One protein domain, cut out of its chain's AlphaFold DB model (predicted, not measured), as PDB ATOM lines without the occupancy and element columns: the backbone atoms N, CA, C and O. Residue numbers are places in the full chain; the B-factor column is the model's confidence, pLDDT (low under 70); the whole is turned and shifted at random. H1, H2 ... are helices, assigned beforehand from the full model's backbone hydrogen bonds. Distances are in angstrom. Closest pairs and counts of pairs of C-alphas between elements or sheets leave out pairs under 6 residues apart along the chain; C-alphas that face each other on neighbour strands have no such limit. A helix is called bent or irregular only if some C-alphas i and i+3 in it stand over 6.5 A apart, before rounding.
ATOM      1  N   PRO A 308     -31.254  -1.104  26.738       95.81
ATOM      2  CA  PRO A 308     -30.606   0.016  26.047       95.81
ATOM      3  C   PRO A 308     -30.583  -0.137  24.523       95.81
ATOM      4  O   PRO A 308     -30.674   0.864  23.815       95.81
ATOM      5  N   GLU A 309     -30.513  -1.363  24.007       95.69
ATOM      6  CA  GLU A 309     -30.495  -1.612  22.566       95.69
ATOM      7  C   GLU A 309     -31.860  -1.302  21.938       95.69
ATOM      8  O   GLU A 309     -31.927  -0.543  20.971       95.69
ATOM      9  N   ILE A 310     -32.961  -1.768  22.544       95.44
ATOM     10  CA  ILE A 310     -34.317  -1.386  22.108       95.44
ATOM     11  C   ILE A 310     -34.532   0.123  22.234       95.44
ATOM     12  O   ILE A 310     -35.086   0.740  21.327       95.44
ATOM     13  N   ALA A 311     -34.072   0.730  23.333       95.56
ATOM     14  CA  ALA A 311     -34.184   2.171  23.537       95.56
ATOM     15  C   ALA A 311     -33.515   2.957  22.401       95.56
ATOM     16  O   ALA A 311     -34.089   3.916  21.891       95.56
ATOM     17  N   MET A 312     -32.320   2.531  21.983       96.06
ATOM     18  CA  MET A 312     -31.580   3.142  20.883       96.06
ATOM     19  C   MET A 312     -32.299   2.967  19.540       96.06
ATOM     20  O   MET A 312     -32.423   3.936  18.792       96.06
ATOM     21  N   ILE A 313     -32.800   1.763  19.240       96.00
ATOM     22  CA  ILE A 313     -33.547   1.481  18.003       96.00
ATOM     23  C   ILE A 313     -34.795   2.374  17.919       96.00
ATOM     24  O   ILE A 313     -34.984   3.091  16.935       96.00
ATOM     25  N   GLU A 314     -35.608   2.392  18.974       96.19
ATOM     26  CA  GLU A 314     -36.846   3.176  19.035       96.19
ATOM     27  C   GLU A 314     -36.570   4.686  19.008       96.19
ATOM     28  O   GLU A 314     -37.269   5.433  18.322       96.19
ATOM     29  N   ALA A 315     -35.514   5.155  19.681       96.19
ATOM     30  CA  ALA A 315     -35.093   6.553  19.619       96.19
ATOM     31  C   ALA A 315     -34.657   6.961  18.202       96.19
ATOM     32  O   ALA A 315     -35.006   8.048  17.742       96.19
ATOM     33  N   ASN A 316     -33.930   6.098  17.489       96.88
ATOM     34  CA  ASN A 316     -33.503   6.363  16.115       96.88
ATOM     35  C   ASN A 316     -34.693   6.429  15.150       96.88
ATOM     36  O   ASN A 316     -34.761   7.345  14.328       96.88
ATOM     37  N   ILE A 317     -35.655   5.515  15.284       97.75
ATOM     38  CA  ILE A 317     -36.905   5.542  14.511       97.75
ATOM     39  C   ILE A 317     -37.694   6.818  14.812       97.75
ATOM     40  O   ILE A 317     -38.115   7.507  13.885       97.75
ATOM     41  N   CYS A 318     -37.841   7.180  16.088       97.62
ATOM     42  CA  CYS A 318     -38.543   8.392  16.504       97.62
ATOM     43  C   CYS A 318     -37.907   9.658  15.905       97.62
ATOM     44  O   CYS A 318     -38.619  10.528  15.399       97.62
ATOM     45  N   LYS A 319     -36.569   9.743  15.886       97.25
ATOM     46  CA  LYS A 319     -35.836  10.845  15.243       97.25
ATOM     47  C   LYS A 319     -36.102  10.907  13.741       97.25
ATOM     48  O   LYS A 319     -36.474  11.970  13.257       97.25
ATOM     49  N   LYS A 320     -35.971   9.784  13.023       97.81
ATOM     50  CA  LYS A 320     -36.260   9.706  11.577       97.81
ATOM     51  C   LYS A 320     -37.703  10.115  11.267       97.81
ATOM     52  O   LYS A 320     -37.936  10.896  10.348       97.81
ATOM     53  N   LEU A 321     -38.661   9.646  12.069       98.31
ATOM     54  CA  LEU A 321     -40.070  10.012  11.935       98.31
ATOM     55  C   LEU A 321     -40.299  11.510  12.173       98.31
ATOM     56  O   LEU A 321     -41.016  12.156  11.416       98.31
ATOM     57  N   ASN A 322     -39.664  12.088  13.191       97.88
ATOM     58  CA  ASN A 322     -39.736  13.525  13.436       97.88
ATOM     59  C   ASN A 322     -39.127  14.327  12.275       97.88
ATOM     60  O   ASN A 322     -39.699  15.336  11.874       97.88
ATOM     61  N   THR A 323     -38.004  13.879  11.709       97.94
ATOM     62  CA  THR A 323     -37.398  14.515  10.532       97.94
ATOM     63  C   THR A 323     -38.370  14.537   9.358       97.94
ATOM     64  O   THR A 323     -38.649  15.614   8.839       97.94
ATOM     65  N   ILE A 324     -38.952  13.395   8.978       98.25
ATOM     66  CA  ILE A 324     -39.862  13.354   7.824       98.25
ATOM     67  C   ILE A 324     -41.163  14.125   8.066       98.25
ATOM     68  O   ILE A 324     -41.662  14.762   7.148       98.25
ATOM     69  N   VAL A 325     -41.687  14.155   9.296       98.38
ATOM     70  CA  VAL A 325     -42.851  14.996   9.629       98.38
ATOM     71  C   VAL A 325     -42.539  16.485   9.446       98.38
ATOM     72  O   VAL A 325     -43.383  17.214   8.934       98.38
ATOM     73  N   ASN A 326     -41.344  16.949   9.835       98.00
ATOM     74  CA  ASN A 326     -40.942  18.341   9.601       98.00
ATOM     75  C   ASN A 326     -40.737  18.627   8.107       98.00
ATOM     76  O   ASN A 326     -41.250  19.630   7.630       98.00
ATOM     77  N   LEU A 327     -40.091  17.717   7.370       97.75
ATOM     78  CA  LEU A 327     -39.906  17.852   5.920       97.75
ATOM     79  C   LEU A 327     -41.244  17.938   5.179       97.75
ATOM     80  O   LEU A 327     -41.436  18.826   4.361       97.75
ATOM     81  N   VAL A 328     -42.203  17.060   5.491       98.12
ATOM     82  CA  VAL A 328     -43.537  17.105   4.866       98.12
ATOM     83  C   VAL A 328     -44.295  18.371   5.272       98.12
ATOM     84  O   VAL A 328     -45.080  18.894   4.488       98.12
ATOM     85  N   HIS A 329     -44.066  18.895   6.478       97.50
ATOM     86  CA  HIS A 329     -44.649  20.164   6.903       97.50
ATOM     87  C   HIS A 329     -44.097  21.355   6.119       97.50
ATOM     88  O   HIS A 329     -44.893  22.159   5.639       97.50
ATOM     89  N   GLU A 330     -42.783  21.443   5.943       96.31
ATOM     90  CA  GLU A 330     -42.138  22.464   5.104       96.31
ATOM     91  C   GLU A 330     -42.610  22.337   3.648       96.31
ATOM     92  O   GLU A 330     -43.169  23.281   3.093       96.31
ATOM     93  N   PHE A 331     -42.599  21.119   3.105       97.06
ATOM     94  CA  PHE A 331     -43.155  20.829   1.784       97.06
ATOM     95  C   PHE A 331     -44.626  21.256   1.655       97.06
ATOM     96  O   PHE A 331     -45.044  21.783   0.630       97.06
ATOM     97  N   SER A 332     -45.447  21.066   2.696       96.69
ATOM     98  CA  SER A 332     -46.846  21.514   2.677       96.69
ATOM     99  C   SER A 332     -46.971  23.038   2.644       96.69
ATOM    100  O   SER A 332     -47.910  23.556   2.041       96.69
ATOM    101  N   THR A 333     -46.035  23.766   3.263       95.69
ATOM    102  CA  THR A 333     -46.007  25.232   3.198       95.69
ATOM    103  C   THR A 333     -45.597  25.726   1.819       95.69
ATOM    104  O   THR A 333     -46.222  26.661   1.318       95.69
ATOM    105  N   ASP A 334     -44.663  25.041   1.163       94.88
ATOM    106  CA  ASP A 334     -44.280  25.336  -0.219       94.88
ATOM    107  C   ASP A 334     -45.416  24.978  -1.176       94.88
ATOM    108  O   ASP A 334     -45.814  25.785  -2.003       94.88
ATOM    109  N   ALA A 335     -46.087  23.845  -0.965       93.12
ATOM    110  CA  ALA A 335     -47.287  23.489  -1.710       93.12
ATOM    111  C   ALA A 335     -48.436  24.496  -1.510       93.12
ATOM    112  O   ALA A 335     -49.270  24.631  -2.402       93.12
ATOM    113  N   LEU A 336     -48.518  25.213  -0.389       93.00
ATOM    114  CA  LEU A 336     -49.490  26.298  -0.199       93.00
ATOM    115  C   LEU A 336     -49.046  27.602  -0.873       93.00
ATOM    116  O   LEU A 336     -49.888  28.365  -1.360       93.00
ATOM    117  N   GLY A 337     -47.739  27.861  -0.891       85.31
ATOM    118  CA  GLY A 337     -47.132  28.976  -1.593       85.31
ATOM    119  C   GLY A 337     -47.130  28.714  -3.093       85.31
ATOM    120  O   GLY A 337     -46.393  27.884  -3.592       85.31
ATOM    121  N   LEU A 338     -47.895  29.471  -3.876       82.69
ATOM    122  CA  LEU A 338     -47.867  29.382  -5.350       82.69
ATOM    123  C   LEU A 338     -46.535  29.877  -5.972       82.69
ATOM    124  O   LEU A 338     -46.522  30.366  -7.096       82.69
ATOM    125  N   ARG A 339     -45.434  29.837  -5.213       84.81
ATOM    126  CA  ARG A 339     -44.098  30.297  -5.595       84.81
ATOM    127  C   ARG A 339     -43.354  29.256  -6.418       84.81
ATOM    128  O   ARG A 339     -42.594  29.636  -7.300       84.81
ATOM    129  N   GLU A 340     -43.558  27.982  -6.114       89.31
ATOM    130  CA  GLU A 340     -42.855  26.875  -6.758       89.31
ATOM    131  C   GLU A 340     -43.733  26.204  -7.809       89.31
ATOM    132  O   GLU A 340     -44.969  26.239  -7.737       89.31
ATOM    133  N   SER A 341     -43.092  25.618  -8.822       94.50
ATOM    134  CA  SER A 341     -43.815  24.923  -9.877       94.50
ATOM    135  C   SER A 341     -44.439  23.638  -9.320       94.50
ATOM    136  O   SER A 341     -43.858  22.937  -8.489       94.50
ATOM    137  N   ALA A 342     -45.653  23.317  -9.772       94.94
ATOM    138  CA  ALA A 342     -46.325  22.094  -9.338       94.94
ATOM    139  C   ALA A 342     -45.570  20.833  -9.793       94.94
ATOM    140  O   ALA A 342     -45.643  19.810  -9.118       94.94
ATOM    141  N   ASP A 343     -44.850  20.908 -10.916       96.50
ATOM    142  CA  ASP A 343     -44.055  19.804 -11.449       96.50
ATOM    143  C   ASP A 343     -42.843  19.484 -10.566       96.50
ATOM    144  O   ASP A 343     -42.652  18.316 -10.227       96.50
ATOM    145  N   ASP A 344     -42.092  20.500 -10.129       96.94
ATOM    146  CA  ASP A 344     -40.916  20.312  -9.266       96.94
ATOM    147  C   ASP A 344     -41.320  19.746  -7.899       96.94
ATOM    148  O   ASP A 344     -40.724  18.785  -7.404       96.94
ATOM    149  N   LEU A 345     -42.401  20.278  -7.319       97.25
ATOM    150  CA  LEU A 345     -42.959  19.785  -6.059       97.25
ATOM    151  C   LEU A 345     -43.461  18.336  -6.176       97.25
ATOM    152  O   LEU A 345     -43.263  17.529  -5.265       97.25
ATOM    153  N   LEU A 346     -44.106  17.970  -7.291       97.62
ATOM    154  CA  LEU A 346     -44.525  16.584  -7.534       97.62
ATOM    155  C   LEU A 346     -43.334  15.639  -7.659       97.62
ATOM    156  O   LEU A 346     -43.405  14.517  -7.148       97.62
ATOM    157  N   ASP A 347     -42.270  16.066  -8.339       97.75
ATOM    158  CA  ASP A 347     -41.053  15.270  -8.437       97.75
ATOM    159  C   ASP A 347     -40.444  15.054  -7.049       97.75
ATOM    160  O   ASP A 347     -40.258  13.908  -6.644       97.75
ATOM    161  N   GLU A 348     -40.270  16.111  -6.254       97.94
ATOM    162  CA  GLU A 348     -39.740  16.017  -4.891       97.94
ATOM    163  C   GLU A 348     -40.568  15.092  -3.983       97.94
ATOM    164  O   GLU A 348     -40.014  14.242  -3.269       97.94
ATOM    165  N   LEU A 349     -41.899  15.185  -4.044       97.62
ATOM    166  CA  LEU A 349     -42.787  14.305  -3.286       97.62
ATOM    167  C   LEU A 349     -42.572  12.829  -3.659       97.62
ATOM    168  O   LEU A 349     -42.511  11.957  -2.783       97.62
ATOM    169  N   ARG A 350     -42.439  12.536  -4.957       97.88
ATOM    170  CA  ARG A 350     -42.333  11.172  -5.495       97.88
ATOM    171  C   ARG A 350     -40.933  10.581  -5.362       97.88
ATOM    172  O   ARG A 350     -40.823   9.380  -5.113       97.88
ATOM    173  N   THR A 351     -39.885  11.385  -5.512       97.38
ATOM    174  CA  THR A 351     -38.492  10.918  -5.576       97.38
ATOM    175  C   THR A 351     -37.758  11.034  -4.244       97.38
ATOM    176  O   THR A 351     -36.861  10.230  -3.987       97.38
ATOM    177  N   LYS A 352     -38.156  11.955  -3.353       96.94
ATOM    178  CA  LYS A 352     -37.517  12.132  -2.036       96.94
ATOM    179  C   LYS A 352     -38.414  11.683  -0.885       96.94
ATOM    180  O   LYS A 352     -38.030  10.797  -0.117       96.94
ATOM    181  N   ILE A 353     -39.618  12.247  -0.771       98.00
ATOM    182  CA  ILE A 353     -40.490  12.030   0.399       98.00
ATOM    183  C   ILE A 353     -41.037  10.596   0.436       98.00
ATOM    184  O   ILE A 353     -40.869   9.901   1.443       98.00
ATOM    185  N   ARG A 354     -41.658  10.109  -0.650       97.44
ATOM    186  CA  ARG A 354     -42.239   8.750  -0.692       97.44
ATOM    187  C   ARG A 354     -41.191   7.648  -0.436       97.44
ATOM    188  O   ARG A 354     -41.466   6.776   0.394       97.44
ATOM    189  N   PRO A 355     -39.989   7.667  -1.045       98.00
ATOM    190  CA  PRO A 355     -38.954   6.679  -0.741       98.00
ATOM    191  C   PRO A 355     -38.482   6.724   0.714       98.00
ATOM    192  O   PRO A 355     -38.275   5.668   1.316       98.00
ATOM    193  N   TYR A 356     -38.378   7.915   1.314       98.38
ATOM    194  CA  TYR A 356     -38.038   8.046   2.733       98.38
ATOM    195  C   TYR A 356     -39.080   7.362   3.628       98.38
ATOM    196  O   TYR A 356     -38.720   6.602   4.528       98.38
ATOM    197  N   LEU A 357     -40.372   7.583   3.362       97.94
ATOM    198  CA  LEU A 357     -41.471   6.961   4.110       97.94
ATOM    199  C   LEU A 357     -41.462   5.432   3.990       97.94
ATOM    200  O   LEU A 357     -41.673   4.740   4.985       97.94
ATOM    201  N   ILE A 358     -41.177   4.902   2.796       97.81
ATOM    202  CA  ILE A 358     -41.068   3.453   2.560       97.81
ATOM    203  C   ILE A 358     -39.910   2.860   3.366       97.81
ATOM    204  O   ILE A 358     -40.091   1.853   4.050       97.81
ATOM    205  N   ASN A 359     -38.733   3.489   3.327       98.00
ATOM    206  CA  ASN A 359     -37.573   3.028   4.092       98.00
ATOM    207  C   ASN A 359     -37.842   3.072   5.600       98.00
ATOM    208  O   ASN A 359     -37.503   2.133   6.320       98.00
ATOM    209  N   LEU A 360     -38.519   4.119   6.075       98.25
ATOM    210  CA  LEU A 360     -38.912   4.217   7.473       98.25
ATOM    211  C   LEU A 360     -39.925   3.128   7.867       98.25
ATOM    212  O   LEU A 360     -39.795   2.561   8.948       98.25
ATOM    213  N   ASP A 361     -40.886   2.765   7.010       98.38
ATOM    214  CA  ASP A 361     -41.809   1.647   7.285       98.38
ATOM    215  C   ASP A 361     -41.077   0.300   7.405       98.38
ATOM    216  O   ASP A 361     -41.436  -0.542   8.238       98.38
ATOM    217  N   ILE A 362     -40.021   0.099   6.611       97.50
ATOM    218  CA  ILE A 362     -39.154  -1.082   6.700       97.50
ATOM    219  C   ILE A 362     -38.429  -1.099   8.051       97.50
ATOM    220  O   ILE A 362     -38.525  -2.098   8.769       97.50
ATOM    221  N   ASP A 363     -37.784   0.006   8.436       97.38
ATOM    222  CA  ASP A 363     -37.095   0.144   9.728       97.38
ATOM    223  C   ASP A 363     -38.055  -0.112  10.903       97.38
ATOM    224  O   ASP A 363     -37.758  -0.875  11.826       97.38
ATOM    225  N   MET A 364     -39.255   0.470  10.845       97.94
ATOM    226  CA  MET A 364     -40.302   0.282  11.850       97.94
ATOM    227  C   MET A 364     -40.797  -1.162  11.931       97.94
ATOM    228  O   MET A 364     -41.088  -1.650  13.025       97.94
ATOM    229  N   SER A 365     -40.903  -1.844  10.790       97.56
ATOM    230  CA  SER A 365     -41.301  -3.254  10.724       97.56
ATOM    231  C   SER A 365     -40.216  -4.174  11.282       97.56
ATOM    232  O   SER A 365     -40.540  -5.144  11.971       97.56
ATOM    233  N   SER A 366     -38.942  -3.853  11.043       96.12
ATOM    234  CA  SER A 366     -37.806  -4.552  11.648       96.12
ATOM    235  C   SER A 366     -37.828  -4.407  13.175       96.12
ATOM    236  O   SER A 366     -37.865  -5.419  13.878       96.12
ATOM    237  N   ALA A 367     -37.961  -3.188  13.706       96.31
ATOM    238  CA  ALA A 367     -38.068  -2.969  15.151       96.31
ATOM    239  C   ALA A 367     -39.284  -3.671  15.783       96.31
ATOM    240  O   ALA A 367     -39.164  -4.290  16.843       96.31
ATOM    241  N   GLU A 368     -40.445  -3.663  15.112       96.50
ATOM    242  CA  GLU A 368     -41.628  -4.403  15.573       96.50
ATOM    243  C   GLU A 368     -41.359  -5.912  15.655       96.50
ATOM    244  O   GLU A 368     -41.801  -6.567  16.603       96.50
ATOM    245  N   SER A 369     -40.624  -6.469  14.688       96.38
ATOM    246  CA  SER A 369     -40.271  -7.889  14.679       96.38
ATOM    247  C   SER A 369     -39.365  -8.262  15.858       96.38
ATOM    248  O   SER A 369     -39.625  -9.263  16.531       96.38
ATOM    249  N   ILE A 370     -38.394  -7.404  16.193       96.00
ATOM    250  CA  ILE A 370     -37.490  -7.581  17.336       96.00
ATOM    251  C   ILE A 370     -38.275  -7.512  18.653       96.00
ATOM    252  O   ILE A 370     -38.122  -8.382  19.517       96.00
ATOM    253  N   LEU A 371     -39.152  -6.514  18.811       96.44
ATOM    254  CA  LEU A 371     -40.018  -6.384  19.988       96.44
ATOM    255  C   LEU A 371     -40.926  -7.604  20.149       96.44
ATOM    256  O   LEU A 371     -41.028  -8.161  21.243       96.44
ATOM    257  N   ARG A 372     -41.558  -8.050  19.057       97.00
ATOM    258  CA  ARG A 372     -42.431  -9.227  19.055       97.00
ATOM    259  C   ARG A 372     -41.679 -10.475  19.492       97.00
ATOM    260  O   ARG A 372     -42.138 -11.163  20.396       97.00
ATOM    261  N   TYR A 373     -40.518 -10.720  18.891       96.50
ATOM    262  CA  TYR A 373     -39.662 -11.856  19.217       96.50
ATOM    263  C   TYR A 373     -39.311 -11.903  20.708       96.50
ATOM    264  O   TYR A 373     -39.379 -12.962  21.336       96.50
ATOM    265  N   ASN A 374     -38.961 -10.746  21.276       96.25
ATOM    266  CA  ASN A 374     -38.563 -10.615  22.672       96.25
ATOM    267  C   ASN A 374     -39.734 -10.751  23.653       96.25
ATOM    268  O   ASN A 374     -39.527 -11.273  24.744       96.25
ATOM    269  N   ILE A 375     -40.936 -10.312  23.272       96.81
ATOM    270  CA  ILE A 375     -42.161 -10.497  24.064       96.81
ATOM    271  C   ILE A 375     -42.584 -11.962  24.070       96.81
ATOM    272  O   ILE A 375     -42.867 -12.506  25.132       96.81
ATOM    273  N   ASP A 376     -42.592 -12.611  22.904       96.25
ATOM    274  CA  ASP A 376     -43.062 -13.994  22.760       96.25
ATOM    275  C   ASP A 376     -42.172 -15.004  23.516       96.25
ATOM    276  O   ASP A 376     -42.601 -16.124  23.788       96.25
ATOM    277  N   ARG A 377     -40.936 -14.617  23.865       95.62
ATOM    278  CA  ARG A 377     -39.980 -15.423  24.644       95.62
ATOM    279  C   ARG A 377     -39.854 -15.035  26.114       95.62
ATOM    280  O   ARG A 377     -39.154 -15.733  26.840       95.62
ATOM    281  N   SER A 378     -40.496 -13.956  26.546       95.81
ATOM    282  CA  SER A 378     -40.455 -13.538  27.944       95.81
ATOM    283  C   SER A 378     -41.579 -14.161  28.749       95.81
ATOM    284  O   SER A 378     -42.730 -14.212  28.312       95.81
ATOM    285  N   ASN A 379     -41.262 -14.582  29.969       95.50
ATOM    286  CA  ASN A 379     -42.275 -14.921  30.954       95.50
ATOM    287  C   ASN A 379     -42.935 -13.642  31.502       95.50
ATOM    288  O   ASN A 379     -42.293 -12.603  31.654       95.50
ATOM    289  N   ILE A 380     -44.219 -13.723  31.851       95.00
ATOM    290  CA  ILE A 380     -44.977 -12.621  32.455       95.00
ATOM    291  C   ILE A 380     -44.406 -12.179  33.811       95.00
ATOM    292  O   ILE A 380     -44.648 -11.057  34.239       95.00
ATOM    293  N   SER A 381     -43.649 -13.049  34.485       96.31
ATOM    294  CA  SER A 381     -42.967 -12.736  35.743       96.31
ATOM    295  C   SER A 381     -41.661 -11.956  35.564       96.31
ATOM    296  O   SER A 381     -41.099 -11.485  36.550       96.31
ATOM    297  N   GLU A 382     -41.129 -11.853  34.344       95.69
ATOM    298  CA  GLU A 382     -39.881 -11.134  34.092       95.69
ATOM    299  C   GLU A 382     -40.113  -9.622  34.068       95.69
ATOM    300  O   GLU A 382     -40.934  -9.127  33.301       95.69
ATOM    301  N   SER A 383     -39.291  -8.857  34.788       94.62
ATOM    302  CA  SER A 383     -39.346  -7.384  34.788       94.62
ATOM    303  C   SER A 383     -39.129  -6.746  33.407       94.62
ATOM    304  O   SER A 383     -39.456  -5.576  33.193       94.62
ATOM    305  N   ARG A 384     -38.582  -7.497  32.438       95.56
ATOM    306  CA  ARG A 384     -38.413  -7.014  31.064       95.56
ATOM    307  C   ARG A 384     -39.701  -6.873  30.273       95.56
ATOM    308  O   ARG A 384     -39.745  -6.054  29.353       95.56
ATOM    309  N   ILE A 385     -40.756  -7.592  30.652       96.50
ATOM    310  CA  ILE A 385     -42.031  -7.515  29.940       96.50
ATOM    311  C   ILE A 385     -42.622  -6.099  29.999       96.50
ATOM    312  O   ILE A 385     -43.138  -5.609  28.995       96.50
ATOM    313  N   ASP A 386     -42.459  -5.393  31.118       95.44
ATOM    314  CA  ASP A 386     -43.042  -4.064  31.326       95.44
ATOM    315  C   ASP A 386     -42.466  -3.022  30.365       95.44
ATOM    316  O   ASP A 386     -43.201  -2.263  29.714       95.44
ATOM    317  N   TRP A 387     -41.137  -2.996  30.218       96.25
ATOM    318  CA  TRP A 387     -40.502  -2.058  29.299       96.25
ATOM    319  C   TRP A 387     -40.675  -2.482  27.834       96.25
ATOM    320  O   TRP A 387     -40.871  -1.608  26.992       96.25
ATOM    321  N   LEU A 388     -40.721  -3.782  27.515       97.00
ATOM    322  CA  LEU A 388     -41.044  -4.271  26.164       97.00
ATOM    323  C   LEU A 388     -42.456  -3.857  25.722       97.00
ATOM    324  O   LEU A 388     -42.663  -3.382  24.599       97.00
ATOM    325  N   LEU A 389     -43.441  -3.984  26.615       96.69
ATOM    326  CA  LEU A 389     -44.812  -3.538  26.369       96.69
ATOM    327  C   LEU A 389     -44.900  -2.017  26.231       96.69
ATOM    328  O   LEU A 389     -45.705  -1.517  25.443       96.69
ATOM    329  N   THR A 390     -44.070  -1.279  26.968       95.88
ATOM    330  CA  THR A 390     -43.978   0.180  26.852       95.88
ATOM    331  C   THR A 390     -43.460   0.596  25.475       95.88
ATOM    332  O   THR A 390     -44.135   1.369  24.796       95.88
ATOM    333  N   TYR A 391     -42.352   0.023  24.996       96.44
ATOM    334  CA  TYR A 391     -41.857   0.305  23.640       96.44
ATOM    335  C   TYR A 391     -42.831  -0.146  22.552       96.44
ATOM    336  O   TYR A 391     -43.049   0.576  21.589       96.44
ATOM    337  N   THR A 392     -43.542  -1.259  22.745       97.31
ATOM    338  CA  THR A 392     -44.603  -1.679  21.811       97.31
ATOM    339  C   THR A 392     -45.722  -0.638  21.686       97.31
ATOM    340  O   THR A 392     -46.322  -0.496  20.619       97.31
ATOM    341  N   LYS A 393     -46.042   0.098  22.760       96.19
ATOM    342  CA  LYS A 393     -47.008   1.209  22.692       96.19
ATOM    343  C   LYS A 393     -46.444   2.381  21.888       96.19
ATOM    344  O   LYS A 393     -47.181   2.937  21.079       96.19
ATOM    345  N   TYR A 394     -45.171   2.726  22.082       95.12
ATOM    346  CA  TYR A 394     -44.509   3.782  21.311       95.12
ATOM    347  C   TYR A 394     -44.442   3.446  19.827       95.12
ATOM    348  O   TYR A 394     -44.868   4.263  19.013       95.12
ATOM    349  N   GLN A 395     -44.036   2.223  19.484       96.06
ATOM    350  CA  GLN A 395     -44.005   1.757  18.104       96.06
ATOM    351  C   GLN A 395     -45.383   1.918  17.449       96.06
ATOM    352  O   GLN A 395     -45.488   2.539  16.393       96.06
ATOM    353  N   LYS A 396     -46.456   1.437  18.098       96.62
ATOM    354  CA  LYS A 396     -47.825   1.532  17.556       96.62
ATOM    355  C   LYS A 396     -48.239   2.963  17.238       96.62
ATOM    356  O   LYS A 396     -48.890   3.190  16.220       96.62
ATOM    357  N   GLU A 397     -47.885   3.905  18.103       95.62
ATOM    358  CA  GLU A 397     -48.194   5.315  17.887       95.62
ATOM    359  C   GLU A 397     -47.355   5.906  16.752       95.62
ATOM    360  O   GLU A 397     -47.901   6.559  15.866       95.62
ATOM    361  N   MET A 398     -46.056   5.604  16.699       97.25
ATOM    362  CA  MET A 398     -45.202   6.000  15.575       97.25
ATOM    363  C   MET A 398     -45.721   5.426  14.242       97.25
ATOM    364  O   MET A 398     -45.721   6.119  13.228       97.25
ATOM    365  N   ARG A 399     -46.258   4.196  14.241       97.75
ATOM    366  CA  ARG A 399     -46.875   3.551  13.069       97.75
ATOM    367  C   ARG A 399     -48.154   4.253  12.643       97.75
ATOM    368  O   ARG A 399     -48.413   4.349  11.445       97.75
ATOM    369  N   ARG A 400     -48.951   4.729  13.604       97.56
ATOM    370  CA  ARG A 400     -50.140   5.545  13.330       97.56
ATOM    371  C   ARG A 400     -49.734   6.826  12.608       97.56
ATOM    372  O   ARG A 400     -50.261   7.084  11.536       97.56
ATOM    373  N   VAL A 401     -48.758   7.560  13.147       98.12
ATOM    374  CA  VAL A 401     -48.234   8.795  12.535       98.12
ATOM    375  C   VAL A 401     -47.701   8.528  11.127       98.12
ATOM    376  O   VAL A 401     -48.085   9.230  10.199       98.12
ATOM    377  N   LEU A 402     -46.885   7.484  10.935       98.31
ATOM    378  CA  LEU A 402     -46.372   7.123   9.609       98.31
ATOM    379  C   LEU A 402     -47.499   6.780   8.623       98.31
ATOM    380  O   LEU A 402     -47.432   7.177   7.466       98.31
ATOM    381  N   SER A 403     -48.531   6.059   9.071       97.88
ATOM    382  CA  SER A 403     -49.670   5.678   8.223       97.88
ATOM    383  C   SER A 403     -50.505   6.887   7.804       97.88
ATOM    384  O   SER A 403     -50.939   6.953   6.658       97.88
ATOM    385  N   GLU A 404     -50.717   7.836   8.716       97.75
ATOM    386  CA  GLU A 404     -51.411   9.093   8.427       97.75
ATOM    387  C   GLU A 404     -50.595   9.955   7.454       97.75
ATOM    388  O   GLU A 404     -51.133  10.508   6.498       97.75
ATOM    389  N   LEU A 405     -49.277  10.021   7.664       97.88
ATOM    390  CA  LEU A 405     -48.368  10.790   6.824       97.88
ATOM    391  C   LEU A 405     -48.289  10.213   5.403       97.88
ATOM    392  O   LEU A 405     -48.474  10.938   4.435       97.88
ATOM    393  N   ALA A 406     -48.055   8.904   5.280       97.44
ATOM    394  CA  ALA A 406     -47.849   8.233   3.996       97.44
ATOM    395  C   ALA A 406     -49.133   7.973   3.197       97.44
ATOM    396  O   ALA A 406     -49.041   7.709   1.998       97.44
ATOM    397  N   GLY A 407     -50.292   7.986   3.859       96.88
ATOM    398  CA  GLY A 407     -51.598   7.859   3.223       96.88
ATOM    399  C   GLY A 407     -52.247   9.227   3.034       96.88
ATOM    400  O   GLY A 407     -51.833   9.968   2.146       96.88
ATOM    401  N   PRO A 408     -53.235   9.591   3.872       97.38
ATOM    402  CA  PRO A 408     -54.108  10.736   3.622       97.38
ATOM    403  C   PRO A 408     -53.361  12.057   3.414       97.38
ATOM    404  O   PRO A 408     -53.782  12.843   2.574       97.38
ATOM    405  N   VAL A 409     -52.256  12.302   4.129       98.00
ATOM    406  CA  VAL A 409     -51.502  13.556   3.979       98.00
ATOM    407  C   VAL A 409     -50.765  13.620   2.642       98.00
ATOM    408  O   VAL A 409     -50.954  14.573   1.892       98.00
ATOM    409  N   CYS A 410     -49.928  12.628   2.324       98.06
ATOM    410  CA  CYS A 410     -49.206  12.616   1.050       98.06
ATOM    411  C   CYS A 410     -50.143  12.514  -0.159       98.06
ATOM    412  O   CYS A 410     -49.855  13.137  -1.177       98.06
ATOM    413  N   ASP A 411     -51.242  11.766  -0.052       98.00
ATOM    414  CA  ASP A 411     -52.200  11.611  -1.147       98.00
ATOM    415  C   ASP A 411     -52.942  12.933  -1.430       98.00
ATOM    416  O   ASP A 411     -53.026  13.340  -2.584       98.00
ATOM    417  N   ASP A 412     -53.380  13.672  -0.402       98.12
ATOM    418  CA  ASP A 412     -54.006  14.997  -0.577       98.12
ATOM    419  C   ASP A 412     -53.026  16.044  -1.136       98.12
ATOM    420  O   ASP A 412     -53.375  16.839  -2.014       98.12
ATOM    421  N   LEU A 413     -51.770  16.027  -0.674       97.69
ATOM    422  CA  LEU A 413     -50.719  16.885  -1.225       97.69
ATOM    423  C   LEU A 413     -50.490  16.589  -2.713       97.69
ATOM    424  O   LEU A 413     -50.493  17.521  -3.519       97.69
ATOM    425  N   GLU A 414     -50.344  15.313  -3.076       97.94
ATOM    426  CA  GLU A 414     -50.147  14.877  -4.460       97.94
ATOM    427  C   GLU A 414     -51.339  15.250  -5.344       97.94
ATOM    428  O   GLU A 414     -51.148  15.871  -6.388       97.94
ATOM    429  N   ASP A 415     -52.567  14.971  -4.905       97.88
ATOM    430  CA  ASP A 415     -53.790  15.304  -5.641       97.88
ATOM    431  C   ASP A 415     -53.921  16.818  -5.867       97.88
ATOM    432  O   ASP A 415     -54.252  17.273  -6.969       97.88
ATOM    433  N   SER A 416     -53.619  17.627  -4.845       97.00
ATOM    434  CA  SER A 416     -53.664  19.091  -4.951       97.00
ATOM    435  C   SER A 416     -52.654  19.634  -5.967       97.00
ATOM    436  O   SER A 416     -52.944  20.591  -6.693       97.00
ATOM    437  N   LEU A 417     -51.468  19.029  -6.035       97.00
ATOM    438  CA  LEU A 417     -50.408  19.403  -6.962       97.00
ATOM    439  C   LEU A 417     -50.707  18.918  -8.382       97.00
ATOM    440  O   LEU A 417     -50.541  19.675  -9.334       97.00
ATOM    441  N   GLU A 418     -51.229  17.704  -8.536       97.44
ATOM    442  CA  GLU A 418     -51.598  17.136  -9.833       97.44
ATOM    443  C   GLU A 418     -52.734  17.942 -10.488       97.44
ATOM    444  O   GLU A 418     -52.726  18.186 -11.696       97.44
ATOM    445  N   LEU A 419     -53.691  18.440  -9.697       96.62
ATOM    446  CA  LEU A 419     -54.712  19.371 -10.185       96.62
ATOM    447  C   LEU A 419     -54.114  20.717 -10.610       96.62
ATOM    448  O   LEU A 419     -54.514  21.260 -11.643       96.62
ATOM    449  N   ARG A 420     -53.149  21.254  -9.856       95.56
ATOM    450  CA  ARG A 420     -52.446  22.491 -10.234       95.56
ATOM    451  C   ARG A 420     -51.651  22.332 -11.520       95.56
ATOM    452  O   ARG A 420     -51.774  23.187 -12.392       95.56
ATOM    453  N   LYS A 421     -50.935  21.218 -11.682       95.31
ATOM    454  CA  LYS A 421     -50.242  20.843 -12.923       95.31
ATOM    455  C   LYS A 421     -51.189  20.831 -14.128       95.31
ATOM    456  O   LYS A 421     -50.817  21.246 -15.217       95.31
ATOM    457  N   ARG A 422     -52.444  20.415 -13.931       96.62
ATOM    458  CA  ARG A 422     -53.502  20.441 -14.962       96.62
ATOM    459  C   ARG A 422     -54.139  21.821 -15.185       96.62
ATOM    460  O   ARG A 422     -55.124  21.918 -15.910       96.62
ATOM    461  N   GLY A 423     -53.627  22.879 -14.553       94.38
ATOM    462  CA  GLY A 423     -54.110  24.255 -14.703       94.38
ATOM    463  C   GLY A 423     -55.115  24.716 -13.642       94.38
ATOM    464  O   GLY A 423     -55.597  25.845 -13.709       94.38
ATOM    465  N   CYS A 424     -55.430  23.906 -12.623       93.62
ATOM    466  CA  CYS A 424     -56.298  24.331 -11.516       93.62
ATOM    467  C   CYS A 424     -55.499  25.103 -10.449       93.62
ATOM    468  O   CYS A 424     -55.302  24.614  -9.337       93.62
ATOM    469  N   ILE A 425     -55.043  26.314 -10.778       83.38
ATOM    470  CA  ILE A 425     -54.058  27.093  -9.994       83.38
ATOM    471  C   ILE A 425     -54.520  27.386  -8.551       83.38
ATOM    472  O   ILE A 425     -53.708  27.422  -7.633       83.38
ATOM    473  N   ALA A 426     -55.828  27.539  -8.315       86.31
ATOM    474  CA  ALA A 426     -56.376  27.844  -6.989       86.31
ATOM    475  C   ALA A 426     -56.521  26.621  -6.057       86.31
ATOM    476  O   ALA A 426     -57.043  26.756  -4.946       86.31
ATOM    477  N   ARG A 427     -56.107  25.419  -6.484       91.94
ATOM    478  CA  ARG A 427     -56.203  24.219  -5.645       91.94
ATOM    479  C   ARG A 427     -55.129  24.212  -4.564       91.94
ATOM    480  O   ARG A 427     -53.942  24.331  -4.843       91.94
ATOM    481  N   ARG A 428     -55.583  24.043  -3.324       94.19
ATOM    482  CA  ARG A 428     -54.760  23.917  -2.122       94.19
ATOM    483  C   ARG A 428     -55.015  22.561  -1.463       94.19
ATOM    484  O   ARG A 428     -56.118  22.032  -1.643       94.19
ATOM    485  N   PRO A 429     -54.046  22.037  -0.696       95.25
ATOM    486  CA  PRO A 429     -54.282  20.912   0.200       95.25
ATOM    487  C   PRO A 429     -55.455  21.202   1.143       95.25
ATOM    488  O   PRO A 429     -55.724  22.362   1.484       95.25
ATOM    489  N   CYS A 430     -56.153  20.156   1.570       96.62
ATOM    490  CA  CYS A 430     -57.261  20.273   2.505       96.62
ATOM    491  C   CYS A 430     -56.786  20.882   3.833       96.62
ATOM    492  O   CYS A 430     -55.729  20.529   4.356       96.62
ATOM    493  N   SER A 431     -57.587  21.767   4.435       96.38
ATOM    494  CA  SER A 431     -57.237  22.376   5.729       96.38
ATOM    495  C   SER A 431     -57.052  21.326   6.827       96.38
ATOM    496  O   SER A 431     -56.142  21.437   7.637       96.38
ATOM    497  N   GLU A 432     -57.853  20.256   6.793       96.50
ATOM    498  CA  GLU A 432     -57.714  19.115   7.700       96.50
ATOM    499  C   GLU A 432     -56.334  18.448   7.597       96.50
ATOM    500  O   GLU A 432     -55.750  18.100   8.621       96.50
ATOM    501  N   THR A 433     -55.779  18.314   6.390       96.44
ATOM    502  CA  THR A 433     -54.423  17.788   6.173       96.44
ATOM    503  C   THR A 433     -53.382  18.658   6.865       96.44
ATOM    504  O   THR A 433     -52.504  18.147   7.561       96.44
ATOM    505  N   ILE A 434     -53.505  19.979   6.719       97.00
ATOM    506  CA  ILE A 434     -52.588  20.950   7.322       97.00
ATOM    507  C   ILE A 434     -52.683  20.919   8.852       97.00
ATOM    508  O   ILE A 434     -51.654  20.845   9.529       97.00
ATOM    509  N   ASP A 435     -53.898  20.912   9.401       96.19
ATOM    510  CA  ASP A 435     -54.138  20.852  10.845       96.19
ATOM    511  C   ASP A 435     -53.583  19.554  11.448       96.19
ATOM    512  O   ASP A 435     -52.847  19.582  12.442       96.19
ATOM    513  N   ASN A 436     -53.857  18.414  10.806       95.50
ATOM    514  CA  ASN A 436     -53.344  17.108  11.220       95.50
ATOM    515  C   ASN A 436     -51.811  17.082  11.201       95.50
ATOM    516  O   ASN A 436     -51.185  16.558  12.123       95.50
ATOM    517  N   LEU A 437     -51.183  17.664  10.179       96.88
ATOM    518  CA  LEU A 437     -49.729  17.711  10.061       96.88
ATOM    519  C   LEU A 437     -49.088  18.581  11.149       96.88
ATOM    520  O   LEU A 437     -48.087  18.181  11.750       96.88
ATOM    521  N   GLN A 438     -49.693  19.724  11.479       96.50
ATOM    522  CA  GLN A 438     -49.263  20.545  12.615       96.50
ATOM    523  C   GLN A 438     -49.403  19.795  13.944       96.50
ATOM    524  O   GLN A 438     -48.509  19.853  14.797       96.50
ATOM    525  N   GLU A 439     -50.509  19.080  14.132       96.06
ATOM    526  CA  GLU A 439     -50.753  18.278  15.325       96.06
ATOM    527  C   GLU A 439     -49.729  17.137  15.457       96.06
ATOM    528  O   GLU A 439     -49.135  16.960  16.529       96.06
ATOM    529  N   MET A 440     -49.450  16.423  14.361       97.31
ATOM    530  CA  MET A 440     -48.410  15.393  14.292       97.31
ATOM    531  C   MET A 440     -47.032  15.965  14.613       97.31
ATOM    532  O   MET A 440     -46.318  15.387  15.432       97.31
ATOM    533  N   ARG A 441     -46.673  17.127  14.057       96.75
ATOM    534  CA  ARG A 441     -45.401  17.810  14.334       96.75
ATOM    535  C   ARG A 441     -45.235  18.120  15.820       96.75
ATOM    536  O   ARG A 441     -44.226  17.750  16.421       96.75
ATOM    537  N   ARG A 442     -46.248  18.723  16.451       95.94
ATOM    538  CA  ARG A 442     -46.242  18.996  17.902       95.94
ATOM    539  C   ARG A 442     -46.170  17.704  18.719       95.94
ATOM    540  O   ARG A 442     -45.496  17.658  19.747       95.94
ATOM    541  N   GLY A 443     -46.880  16.661  18.288       94.19
ATOM    542  CA  GLY A 443     -46.839  15.331  18.896       94.19
ATOM    543  C   GLY A 443     -45.442  14.714  18.864       94.19
ATOM    544  O   GLY A 443     -44.946  14.273  19.901       94.19
ATOM    545  N   MET A 444     -44.785  14.754  17.705       95.44
ATOM    546  CA  MET A 444     -43.443  14.209  17.512       95.44
ATOM    547  C   MET A 444     -42.385  14.965  18.309       95.44
ATOM    548  O   MET A 444     -41.553  14.327  18.945       95.44
ATOM    549  N   GLN A 445     -42.459  16.295  18.384       93.06
ATOM    550  CA  GLN A 445     -41.547  17.085  19.221       93.06
ATOM    551  C   GLN A 445     -41.610  16.666  20.698       93.06
ATOM    552  O   GLN A 445     -40.574  16.482  21.340       93.06
ATOM    553  N   ARG A 446     -42.820  16.434  21.232       92.06
ATOM    554  CA  ARG A 446     -42.993  15.907  22.597       92.06
ATOM    555  C   ARG A 446     -42.438  14.490  22.736       92.06
ATOM    556  O   ARG A 446     -41.782  14.190  23.728       92.06
ATOM    557  N   ALA A 447     -42.682  13.623  21.753       91.44
ATOM    558  CA  ALA A 447     -42.191  12.248  21.771       91.44
ATOM    559  C   ALA A 447     -40.655  12.181  21.749       91.44
ATOM    560  O   ALA A 447     -40.065  11.439  22.535       91.44
ATOM    561  N   VAL A 448     -40.003  12.995  20.916       92.62
ATOM    562  CA  VAL A 448     -38.537  13.097  20.842       92.62
ATOM    563  C   VAL A 448     -37.958  13.587  22.166       92.62
ATOM    564  O   VAL A 448     -37.011  12.985  22.663       92.62
ATOM    565  N   ALA A 449     -38.548  14.613  22.790       89.44
ATOM    566  CA  ALA A 449     -38.083  15.105  24.090       89.44
ATOM    567  C   ALA A 449     -38.093  14.013  25.178       89.44
ATOM    568  O   ALA A 449     -37.239  13.998  26.065       89.44
ATOM    569  N   LEU A 450     -39.034  13.072  25.091       87.56
ATOM    570  CA  LEU A 450     -39.214  12.014  26.080       87.56
ATOM    571  C   LEU A 450     -38.377  10.768  25.793       87.56
ATOM    572  O   LEU A 450     -37.850  10.165  26.727       87.56
ATOM    573  N   LEU A 451     -38.237  10.388  24.522       86.81
ATOM    574  CA  LEU A 451     -37.493   9.195  24.105       86.81
ATOM    575  C   LEU A 451     -36.000   9.451  23.912       86.81
ATOM    576  O   LEU A 451     -35.189   8.566  24.166       86.81
ATOM    577  N   CYS A 452     -35.629  10.643  23.455       84.12
ATOM    578  CA  CYS A 452     -34.249  10.982  23.114       84.12
ATOM    579  C   CYS A 452     -33.564  11.851  24.171       84.12
ATOM    580  O   CYS A 452     -32.386  12.156  24.012       84.12
ATOM    581  N   GLY A 453     -34.278  12.209  25.239       65.50
ATOM    582  CA  GLY A 453     -33.753  13.015  26.328       65.50
ATOM    583  C   GLY A 453     -33.630  14.485  25.947       65.50
ATOM    584  O   GLY A 453     -32.596  14.934  25.464       65.50
TER     585      GLY A 453
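AT A GLANCE: This is residues 308 to 453 of the 459 residues of an uncharacterized protein of Ancylostoma ceylanicum (UniProt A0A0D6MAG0). A long rod-shaped bundle of helices, side by side: H1, H2 and H3 run back and forth along the long axis, and the shorter H4 packs along H1 on the side away from H2. The printed part has 146 residues, with four named helices in the order H1, H2, H3, H4 and no named strand: all helix. It is only just loose, close to compact, with a radius of gyration of the C-alphas of 17.9 A and spans of 63 by 24 by 20 A.

IN THESE COORDINATES: H1, residues 308 to 336, begins at C-alpha 308 (-30.606, 0.016, 26.047) and is 41.7 A long. H2, residues 342 to 376, was assigned as one helix by its hydrogen bonds but is bent: C-alphas 351 and 354 are 6.5 A apart, and arms H2a, 342 to 351, and H2b, 354 to 376, measure 14.2 A and 32.7 A. H3, residues 384 to 421, likewise one helix by its hydrogen bonds, is bent with C-alphas 405 and 408 6.6 A apart; its arms are H3a, 384 to 405, 31.7 A, and H3b, 408 to 421, 19.8 A. H4, residues 431 to 451, is 30.0 A long and ends at C-alpha 451 (-37.493, 9.195, 24.105).

HOW THE PARTS SIT: H1 touches H4, opposite ways at 27 degrees, a shallow tilt; their closest C-alphas, Asn 322 and Met 444, are 5.6 A apart. H2b and H3a form a hairpin, closest at the C-alphas of Ile 375 and Ile 385, 6.6 A. H2b and H4 are apart. In H1, H2a, H2b, H3a, H3b and H4 every O i to N i+4 pair is within hydrogen-bond range.

THE WHOLE: The farthest C-alphas, Ser 381 and Gly 423, are 63.5 A apart. The printed part has no cut and no long link; only residue 453 has pLDDT under 70.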